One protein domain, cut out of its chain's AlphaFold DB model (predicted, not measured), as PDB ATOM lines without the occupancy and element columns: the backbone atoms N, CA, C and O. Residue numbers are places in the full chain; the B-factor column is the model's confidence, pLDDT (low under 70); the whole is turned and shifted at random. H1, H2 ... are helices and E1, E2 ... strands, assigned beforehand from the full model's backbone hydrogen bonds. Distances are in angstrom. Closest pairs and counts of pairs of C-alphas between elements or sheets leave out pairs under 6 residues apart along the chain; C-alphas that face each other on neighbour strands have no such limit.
ATOM      1  N   LEU A 218      49.935 -18.910  -6.429       70.94
ATOM      2  CA  LEU A 218      49.785 -19.727  -7.622       70.94
ATOM      3  C   LEU A 218      49.494 -18.873  -8.851       70.94
ATOM      4  O   LEU A 218      49.805 -19.306  -9.949       70.94
ATOM      5  N   TYR A 219      48.938 -17.668  -8.715       71.06
ATOM      6  CA  TYR A 219      48.424 -16.882  -9.839       71.06
ATOM      7  C   TYR A 219      49.165 -15.547  -9.990       71.06
ATOM      8  O   TYR A 219      48.784 -14.575  -9.346       71.06
ATOM      9  N   PRO A 220      50.176 -15.455 -10.878       63.72
ATOM     10  CA  PRO A 220      50.927 -14.214 -11.092       63.72
ATOM     11  C   PRO A 220      50.117 -13.129 -11.824       63.72
ATOM     12  O   PRO A 220      50.556 -11.989 -11.913       63.72
ATOM     13  N   GLY A 221      48.933 -13.465 -12.354       66.62
ATOM     14  CA  GLY A 221      48.059 -12.541 -13.087       66.62
ATOM     15  C   GLY A 221      47.369 -11.478 -12.221       66.62
ATOM     16  O   GLY A 221      46.670 -10.616 -12.759       66.62
ATOM     17  N   ILE A 222      47.551 -11.529 -10.899       74.75
ATOM     18  CA  ILE A 222      47.103 -10.502  -9.961       74.75
ATOM     19  C   ILE A 222      48.255 -10.126  -9.028       74.75
ATOM     20  O   ILE A 222      48.878 -10.985  -8.406       74.75
ATOM     21  N   SER A 223      48.541  -8.829  -8.922       86.19
ATOM     22  CA  SER A 223      49.462  -8.330  -7.903       86.19
ATOM     23  C   SER A 223      48.721  -8.290  -6.570       86.19
ATOM     24  O   SER A 223      47.970  -7.354  -6.297       86.19
ATOM     25  N   ILE A 224      48.903  -9.333  -5.753       86.62
ATOM     26  CA  ILE A 224      48.290  -9.433  -4.418       86.62
ATOM     27  C   ILE A 224      48.648  -8.194  -3.591       86.62
ATOM     28  O   ILE A 224      47.770  -7.588  -2.988       86.62
ATOM     29  N   ASP A 225      49.909  -7.753  -3.637       87.62
ATOM     30  CA  ASP A 225      50.361  -6.557  -2.923       87.62
ATOM     31  C   ASP A 225      49.628  -5.286  -3.381       87.62
ATOM     32  O   ASP A 225      49.303  -4.435  -2.553       87.62
ATOM     33  N   SER A 226      49.304  -5.164  -4.673       91.19
ATOM     34  CA  SER A 226      48.508  -4.043  -5.189       91.19
ATOM     35  C   SER A 226      47.062  -4.078  -4.681       91.19
ATOM     36  O   SER A 226      46.542  -3.040  -4.261       91.19
ATOM     37  N   VAL A 227      46.431  -5.258  -4.643       93.19
ATOM     38  CA  VAL A 227      45.073  -5.426  -4.094       93.19
ATOM     39  C   VAL A 227      45.052  -5.068  -2.610       93.19
ATOM     40  O   VAL A 227      44.241  -4.251  -2.179       93.19
ATOM     41  N   LEU A 228      45.985  -5.625  -1.833       93.19
ATOM     42  CA  LEU A 228      46.098  -5.372  -0.398       93.19
ATOM     43  C   LEU A 228      46.358  -3.893  -0.099       93.19
ATOM     44  O   LEU A 228      45.694  -3.326   0.765       93.19
ATOM     45  N   SER A 229      47.252  -3.249  -0.855       94.56
ATOM     46  CA  SER A 229      47.524  -1.812  -0.727       94.56
ATOM     47  C   SER A 229      46.273  -0.979  -0.998       94.56
ATOM     48  O   SER A 229      45.944  -0.094  -0.212       94.56
ATOM     49  N   THR A 230      45.526  -1.305  -2.056       96.38
ATOM     50  CA  THR A 230      44.261  -0.630  -2.384       96.38
ATOM     51  C   THR A 230      43.243  -0.779  -1.257       96.38
ATOM     52  O   THR A 230      42.683   0.208  -0.780       96.38
ATOM     53  N   TRP A 231      43.030  -2.005  -0.779       97.12
ATOM     54  CA  TRP A 231      42.107  -2.281   0.320       97.12
ATOM     55  C   TRP A 231      42.541  -1.618   1.628       97.12
ATOM     56  O   TRP A 231      41.690  -1.142   2.374       97.12
ATOM     57  N   LYS A 232      43.847  -1.529   1.901       97.06
ATOM     58  CA  LYS A 232      44.388  -0.816   3.063       97.06
ATOM     59  C   LYS A 232      44.061   0.676   3.006       97.06
ATOM     60  O   LYS A 232      43.557   1.205   3.991       97.06
ATOM     61  N   THR A 233      44.265   1.322   1.857       97.88
ATOM     62  CA  THR A 233      43.897   2.732   1.654       97.88
ATOM     63  C   THR A 233      42.393   2.951   1.825       97.88
ATOM     64  O   THR A 233      41.978   3.874   2.518       97.88
ATOM     65  N   GLN A 234      41.555   2.079   1.255       97.50
ATOM     66  CA  GLN A 234      40.097   2.165   1.413       97.50
ATOM     67  C   GLN A 234      39.659   2.038   2.879       97.50
ATOM     68  O   GLN A 234      38.800   2.792   3.334       97.50
ATOM     69  N   VAL A 235      40.260   1.104   3.624       97.88
ATOM     70  CA  VAL A 235      40.012   0.938   5.063       97.88
ATOM     71  C   VAL A 235      40.411   2.199   5.827       97.88
ATOM     72  O   VAL A 235      39.625   2.665   6.641       97.88
ATOM     73  N   GLN A 236      41.582   2.777   5.543       97.81
ATOM     74  CA  GLN A 236      42.049   4.005   6.200       97.81
ATOM     75  C   GLN A 236      41.084   5.174   5.982       97.81
ATOM     76  O   GLN A 236      40.634   5.772   6.953       97.81
ATOM     77  N   ILE A 237      40.681   5.426   4.733       97.81
ATOM     78  CA  ILE A 237      39.717   6.485   4.390       97.81
ATOM     79  C   ILE A 237      38.389   6.286   5.136       97.81
ATOM     80  O   ILE A 237      37.785   7.241   5.627       97.81
ATOM     81  N   PHE A 238      37.913   5.042   5.230       97.38
ATOM     82  CA  PHE A 238      36.687   4.744   5.963       97.38
ATOM     83  C   PHE A 238      36.846   4.978   7.473       97.38
ATOM     84  O   PHE A 238      35.972   5.583   8.092       97.38
ATOM     85  N   GLU A 239      37.957   4.539   8.067       97.38
ATOM     86  CA  GLU A 239      38.228   4.706   9.498       97.38
ATOM     87  C   GLU A 239      38.417   6.175   9.899       97.38
ATOM     88  O   GLU A 239      37.974   6.565  10.979       97.38
ATOM     89  N   GLU A 240      39.001   7.001   9.028       96.94
ATOM     90  CA  GLU A 240      39.105   8.454   9.220       96.94
ATOM     91  C   GLU A 240      37.727   9.125   9.290       96.94
ATOM     92  O   GLU A 240      37.516  10.042  10.083       96.94
ATOM     93  N   LYS A 241      36.767   8.646   8.491       94.81
ATOM     94  CA  LYS A 241      35.417   9.216   8.414       94.81
ATOM     95  C   LYS A 241      34.468   8.684   9.491       94.81
ATOM     96  O   LYS A 241      33.649   9.435  10.014       94.81
ATOM     97  N   CYS A 242      34.519   7.385   9.771       93.69
ATOM     98  CA  CYS A 242      33.501   6.676  10.556       93.69
ATOM     99  C   CYS A 242      34.030   6.116  11.888       93.69
ATOM    100  O   CYS A 242      33.240   5.636  12.702       93.69
ATOM    101  N   GLY A 243      35.337   6.202  12.136       94.00
ATOM    102  CA  GLY A 243      36.001   5.658  13.317       94.00
ATOM    103  C   GLY A 243      36.635   4.283  13.080       94.00
ATOM    104  O   GLY A 243      36.320   3.565  12.134       94.00
ATOM    105  N   CYS A 244      37.553   3.908  13.976       94.69
ATOM    106  CA  CYS A 244      38.352   2.686  13.854       94.69
ATOM    107  C   CYS A 244      37.498   1.407  13.911       94.69
ATOM    108  O   CYS A 244      36.724   1.194  14.850       94.69
ATOM    109  N   ILE A 245      37.706   0.507  12.945       96.94
ATOM    110  CA  ILE A 245      37.057  -0.800  12.888       96.94
ATOM    111  C   ILE A 245      37.711  -1.730  13.909       96.94
ATOM    112  O   ILE A 245      38.909  -2.040  13.838       96.94
ATOM    113  N   LYS A 246      36.896  -2.233  14.838       96.44
ATOM    114  CA  LYS A 246      37.297  -3.239  15.826       96.44
ATOM    115  C   LYS A 246      36.972  -4.640  15.319       96.44
ATOM    116  O   LYS A 246      35.931  -4.865  14.706       96.44
ATOM    117  N   LEU A 247      37.853  -5.591  15.620       96.31
ATOM    118  CA  LEU A 247      37.644  -7.013  15.355       96.31
ATOM    119  C   LEU A 247      37.457  -7.747  16.687       96.31
ATOM    120  O   LEU A 247      38.290  -7.621  17.582       96.31
ATOM    121  N   LYS A 248      36.398  -8.547  16.809       95.44
ATOM    122  CA  LYS A 248      36.176  -9.469  17.931       95.44
ATOM    123  C   LYS A 248      36.103 -10.883  17.372       95.44
ATOM    124  O   LYS A 248      35.259 -11.155  16.528       95.44
ATOM    125  N   ASN A 249      37.001 -11.771  17.799       91.81
ATOM    126  CA  ASN A 249      37.100 -13.143  17.275       91.81
ATOM    127  C   ASN A 249      37.143 -13.189  15.732       91.81
ATOM    128  O   ASN A 249      36.373 -13.911  15.106       91.81
ATOM    129  N   ASN A 250      38.004 -12.369  15.114       92.81
ATOM    130  CA  ASN A 250      38.113 -12.212  13.653       92.81
ATOM    131  C   ASN A 250      36.809 -11.785  12.949       92.81
ATOM    132  O   ASN A 250      36.657 -11.985  11.750       92.81
ATOM    133  N   THR A 251      35.870 -11.184  13.676       94.56
ATOM    134  CA  THR A 251      34.628 -10.654  13.113       94.56
ATOM    135  C   THR A 251      34.599  -9.137  13.293       94.56
ATOM    136  O   THR A 251      34.854  -8.667  14.409       94.56
ATOM    137  N   PRO A 252      34.326  -8.357  12.234       96.50
ATOM    138  CA  PRO A 252      34.111  -6.918  12.344       96.50
ATOM    139  C   PRO A 252      32.957  -6.588  13.285       96.50
ATOM    140  O   PRO A 252      31.898  -7.208  13.224       96.50
ATOM    141  N   VAL A 253      33.167  -5.606  14.158       96.00
ATOM    142  CA  VAL A 253      32.144  -5.124  15.089       96.00
ATOM    143  C   VAL A 253      31.592  -3.802  14.576       96.00
ATOM    144  O   VAL A 253      32.344  -2.840  14.422       96.00
ATOM    145  N   VAL A 254      30.280  -3.754  14.352       95.56
ATOM    146  CA  VAL A 254      29.555  -2.514  14.052       95.56
ATOM    147  C   VAL A 254      29.324  -1.757  15.369       95.56
ATOM    148  O   VAL A 254      28.752  -2.341  16.293       95.56
ATOM    149  N   PRO A 255      29.762  -0.493  15.501       94.62
ATOM    150  CA  PRO A 255      29.475   0.315  16.687       94.62
ATOM    151  C   PRO A 255      27.968   0.538  16.874       94.62
ATOM    152  O   PRO A 255      27.258   0.756  15.894       94.62
ATOM    153  N   GLU A 256      27.488   0.551  18.123       93.50
ATOM    154  CA  GLU A 256      26.052   0.666  18.448       93.50
ATOM    155  C   GLU A 256      25.383   1.872  17.775       93.50
ATOM    156  O   GLU A 256      24.305   1.738  17.200       93.50
ATOM    157  N   GLN A 257      26.077   3.013  17.735       93.25
ATOM    158  CA  GLN A 257      25.622   4.251  17.092       93.25
ATOM    159  C   GLN A 257      25.334   4.128  15.582       93.25
ATOM    160  O   GLN A 257      24.642   4.976  15.031       93.25
ATOM    161  N   PHE A 258      25.856   3.094  14.913       93.06
ATOM    162  CA  PHE A 258      25.670   2.849  13.478       93.06
ATOM    163  C   PHE A 258      24.806   1.619  13.181       93.06
ATOM    164  O   PHE A 258      24.631   1.261  12.022       93.06
ATOM    165  N   THR A 259      24.255   0.953  14.201       90.19
ATOM    166  CA  THR A 259      23.441  -0.262  14.007       90.19
ATOM    167  C   THR A 259      22.116   0.002  13.293       90.19
ATOM    168  O   THR A 259      21.607  -0.885  12.614       90.19
ATOM    169  N   SER A 260      21.572   1.216  13.411       91.62
ATOM    170  CA  SER A 260      20.352   1.645  12.720       91.62
ATOM    171  C   SER A 260      20.592   2.112  11.279       91.62
ATOM    172  O   SER A 260      19.638   2.185  10.506       91.62
ATOM    173  N   ASP A 261      21.842   2.397  10.895       94.44
ATOM    174  CA  ASP A 261      22.213   2.771   9.529       94.44
ATOM    175  C   ASP A 261      22.715   1.536   8.769       94.44
ATOM    176  O   ASP A 261      23.851   1.077   8.926       94.44
ATOM    177  N   LEU A 262      21.848   0.983   7.919       92.38
ATOM    178  CA  LEU A 262      22.156  -0.228   7.166       92.38
ATOM    179  C   LEU A 262      23.383  -0.053   6.253       92.38
ATOM    180  O   LEU A 262      24.203  -0.962   6.159       92.38
ATOM    181  N   LEU A 263      23.547   1.103   5.608       93.38
ATOM    182  CA  LEU A 263      24.654   1.331   4.677       93.38
ATOM    183  C   LEU A 263      25.983   1.432   5.424       93.38
ATOM    184  O   LEU A 263      26.973   0.809   5.034       93.38
ATOM    185  N   ILE A 264      26.009   2.187   6.522       93.81
ATOM    186  CA  ILE A 264      27.216   2.325   7.337       93.81
ATOM    187  C   ILE A 264      27.555   0.989   8.011       93.81
ATOM    188  O   ILE A 264      28.720   0.589   7.999       93.81
ATOM    189  N   SER A 265      26.567   0.257   8.534       94.44
ATOM    190  CA  SER A 265      26.788  -1.053   9.166       94.44
ATOM    191  C   SER A 265      27.375  -2.091   8.198       94.44
ATOM    192  O   SER A 265      28.354  -2.754   8.543       94.44
ATOM    193  N   VAL A 266      26.861  -2.179   6.964       95.88
ATOM    194  CA  VAL A 266      27.415  -3.037   5.902       95.88
ATOM    195  C   VAL A 266      28.856  -2.644   5.586       95.88
ATOM    196  O   VAL A 266      29.726  -3.512   5.518       95.88
ATOM    197  N   ASN A 267      29.142  -1.344   5.483       96.69
ATOM    198  CA  ASN A 267      30.495  -0.852   5.237       96.69
ATOM    199  C   ASN A 267      31.474  -1.222   6.361       96.69
ATOM    200  O   ASN A 267      32.588  -1.658   6.069       96.69
ATOM    201  N   PHE A 268      31.066  -1.137   7.635       97.25
ATOM    202  CA  PHE A 268      31.898  -1.588   8.760       97.25
ATOM    203  C   PHE A 268      32.321  -3.050   8.612       97.25
ATOM    204  O   PHE A 268      33.471  -3.397   8.893       97.25
ATOM    205  N   VAL A 269      31.412  -3.909   8.153       97.19
ATOM    206  CA  VAL A 269      31.702  -5.331   7.962       97.19
ATOM    207  C   VAL A 269      32.555  -5.562   6.712       97.19
ATOM    208  O   VAL A 269      33.583  -6.235   6.795       97.19
ATOM    209  N   HIS A 270      32.198  -4.946   5.587       97.75
ATOM    210  CA  HIS A 270      32.932  -5.032   4.323       97.75
ATOM    211  C   HIS A 270      34.398  -4.588   4.461       97.75
ATOM    212  O   HIS A 270      35.333  -5.340   4.157       97.75
ATOM    213  N   PHE A 271      34.627  -3.379   4.983       98.19
ATOM    214  CA  PHE A 271      35.976  -2.867   5.231       98.19
ATOM    215  C   PHE A 271      36.660  -3.615   6.378       98.19
ATOM    216  O   PHE A 271      37.873  -3.821   6.349       98.19
ATOM    217  N   GLY A 272      35.902  -4.107   7.358       97.81
ATOM    218  CA  GLY A 272      36.446  -4.925   8.433       97.81
ATOM    219  C   GLY A 272      37.038  -6.244   7.944       97.81
ATOM    220  O   GLY A 272      38.112  -6.634   8.407       97.81
ATOM    221  N   TYR A 273      36.411  -6.911   6.973       97.94
ATOM    222  CA  TYR A 273      36.979  -8.120   6.374       97.94
ATOM    223  C   TYR A 273      38.184  -7.828   5.473       97.94
ATOM    224  O   TYR A 273      39.159  -8.582   5.517       97.94
ATOM    225  N   LYS A 274      38.205  -6.693   4.761       97.62
ATOM    226  CA  LYS A 274      39.417  -6.198   4.075       97.62
ATOM    227  C   LYS A 274      40.573  -5.960   5.052       97.62
ATOM    228  O   LYS A 274      41.710  -6.356   4.787       97.62
ATOM    229  N   LYS A 275      40.290  -5.352   6.210       97.19
ATOM    230  CA  LYS A 275      41.261  -5.129   7.292       97.19
ATOM    231  C   LYS A 275      41.777  -6.448   7.864       97.19
ATOM    232  O   LYS A 275      42.987  -6.623   7.998       97.19
ATOM    233  N   LEU A 276      40.880  -7.388   8.164       96.56
ATOM    234  CA  LEU A 276      41.248  -8.717   8.652       96.56
ATOM    235  C   LEU A 276      42.178  -9.432   7.671       96.56
ATOM    236  O   LEU A 276      43.190  -9.990   8.087       96.56
ATOM    237  N   LEU A 277      41.856  -9.398   6.380       94.62
ATOM    238  CA  LEU A 277      42.648 -10.067   5.362       94.62
ATOM    239  C   LEU A 277      44.071  -9.489   5.284       94.62
ATOM    240  O   LEU A 277      45.027 -10.259   5.328       94.62
ATOM    241  N   ASN A 278      44.231  -8.160   5.308       92.62
ATOM    242  CA  ASN A 278      45.547  -7.513   5.421       92.62
ATOM    243  C   ASN A 278      46.343  -8.012   6.645       92.62
ATOM    244  O   ASN A 278      47.497  -8.418   6.511       92.62
ATOM    245  N   ILE A 279      45.708  -8.076   7.823       93.38
ATOM    246  CA  ILE A 279      46.343  -8.574   9.057       93.38
ATOM    247  C   ILE A 279      46.820 -10.027   8.901       93.38
ATOM    248  O   ILE A 279      47.897 -10.382   9.386       93.38
ATOM    249  N   LEU A 280      46.023 -10.889   8.263       92.31
ATOM    250  CA  LEU A 280      46.384 -12.294   8.045       92.31
ATOM    251  C   LEU A 280      47.581 -12.429   7.094       92.31
ATOM    252  O   LEU A 280      48.485 -13.221   7.362       92.31
ATOM    253  N   PHE A 281      47.637 -11.614   6.039       88.75
ATOM    254  CA  PHE A 281      48.772 -11.585   5.118       88.75
ATOM    255  C   PHE A 281      50.069 -11.121   5.781       88.75
ATOM    256  O   PHE A 281      51.103 -11.771   5.612       88.75
ATOM    257  N   ASP A 282      50.021 -10.058   6.583       87.00
ATOM    258  CA  ASP A 282      51.197  -9.546   7.296       87.00
ATOM    259  C   ASP A 282      51.743 -10.578   8.302       87.00
ATOM    260  O   ASP A 282      52.956 -10.802   8.401       87.00
ATOM    261  N   LYS A 283      50.848 -11.297   8.996       85.25
ATOM    262  CA  LYS A 283      51.215 -12.421   9.879       85.25
ATOM    263  C   LYS A 283      51.852 -13.588   9.122       85.25
ATOM    264  O   LYS A 283      52.776 -14.222   9.626       85.25
ATOM    265  N   ASN A 284      51.371 -13.895   7.921       79.06
ATOM    266  CA  ASN A 284      51.929 -14.976   7.112       79.06
ATOM    267  C   ASN A 284      53.293 -14.600   6.505       79.06
ATOM    268  O   ASN A 284      54.167 -15.462   6.421       79.06
ATOM    269  N   LYS A 285      53.516 -13.329   6.132       76.88
ATOM    270  CA  LYS A 285      54.827 -12.832   5.667       76.88
ATOM    271  C   LYS A 285      55.881 -12.888   6.776       76.88
ATOM    272  O   LYS A 285      56.972 -13.397   6.554       76.88
ATOM    273  N   THR A 286      55.536 -12.435   7.980       71.00
ATOM    274  CA  THR A 286      56.449 -12.470   9.140       71.00
ATOM    275  C   THR A 286      56.837 -13.892   9.552       71.00
ATOM    276  O   THR A 286      57.990 -14.123   9.890       71.00
ATOM    277  N   LYS A 287      55.926 -14.869   9.443       70.25
ATOM    278  CA  LYS A 287      56.240 -16.291   9.680       70.25
ATOM    279  C   LYS A 287      57.148 -16.936   8.631       70.25
ATOM    280  O   LYS A 287      57.798 -17.912   8.959       70.25
ATOM    281  N   LYS A 288      57.150 -16.459   7.382       59.44
ATOM    282  CA  LYS A 288      57.992 -17.014   6.302       59.44
ATOM    283  C   LYS A 288      59.439 -16.497   6.338       59.44
ATOM    284  O   LYS A 288      60.291 -17.089   5.688       59.44
ATOM    285  N   ASN A 289      59.692 -15.405   7.062       52.75
ATOM    286  CA  ASN A 289      61.008 -14.766   7.176       52.75
ATOM    287  C   ASN A 289      61.773 -15.152   8.459       52.75
ATOM    288  O   ASN A 289      62.871 -14.640   8.668       52.75
ATOM    289  N   ASN A 290      61.198 -16.026   9.289       42.50
ATOM    290  CA  ASN A 290      61.812 -16.637  10.472       42.50
ATOM    291  C   ASN A 290      61.974 -18.140  10.239       42.50
ATOM    292  O   ASN A 290      62.934 -18.708  10.798       42.50
TER     293      ASN A 290
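AT A GLANCE: This is residues 218 to 290 of the 290 residues of the protein "Ecm9p" of Saccharomyces cerevisiae x Saccharomyces kudriavzevii (strain VIN7) (UniProt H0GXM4). A small hairpin, E1 and E2, packs on the first half of a long helix, H2, and a second helix, H1, packs on H2 at a slant, running the opposite way. The end of H2 sticks out from residue 282. The 73 printed residues hold H1, E1, E2 and H2 in that order, mostly helix with one antiparallel sheet, loose (radius of gyration of the C-alphas 14.0 A), spanning 42 by 25 by 20 A.

IN THESE COORDINATES: Find E1 at residues 246 to 248 and E2 at 251 to 253. H2, residues 262 to 288, runs 39.6 A from C-alpha 262 at (22.156, -0.228, 7.166). H1, residues 224 to 242, runs 26.5 A from C-alpha 224 at (48.290, -9.433, -4.418).

HOW THE PARTS SIT: In the hairpin, look for N 248 and O 251, 2.9 A apart. The closest C-alphas of E2 and H2, Pro 252 and Gly 272, are 5.0 A apart. H2 touches H1 with residues 271 to 278 alone, closest at C-alphas 271 and 235, 5.5 A, at a steep tilt of 43 degrees, opposite ways. H1 and E2 are apart. In H1 and H2 every O i to N i+4 pair is within hydrogen-bond range.

THE WHOLE: The C-alphas of Ser 260 and Asn 290 are farthest apart, 45.4 A. The printed part has no cut and no long link; pLDDT is under 70 at residues 220 to 221 and 288 to 290.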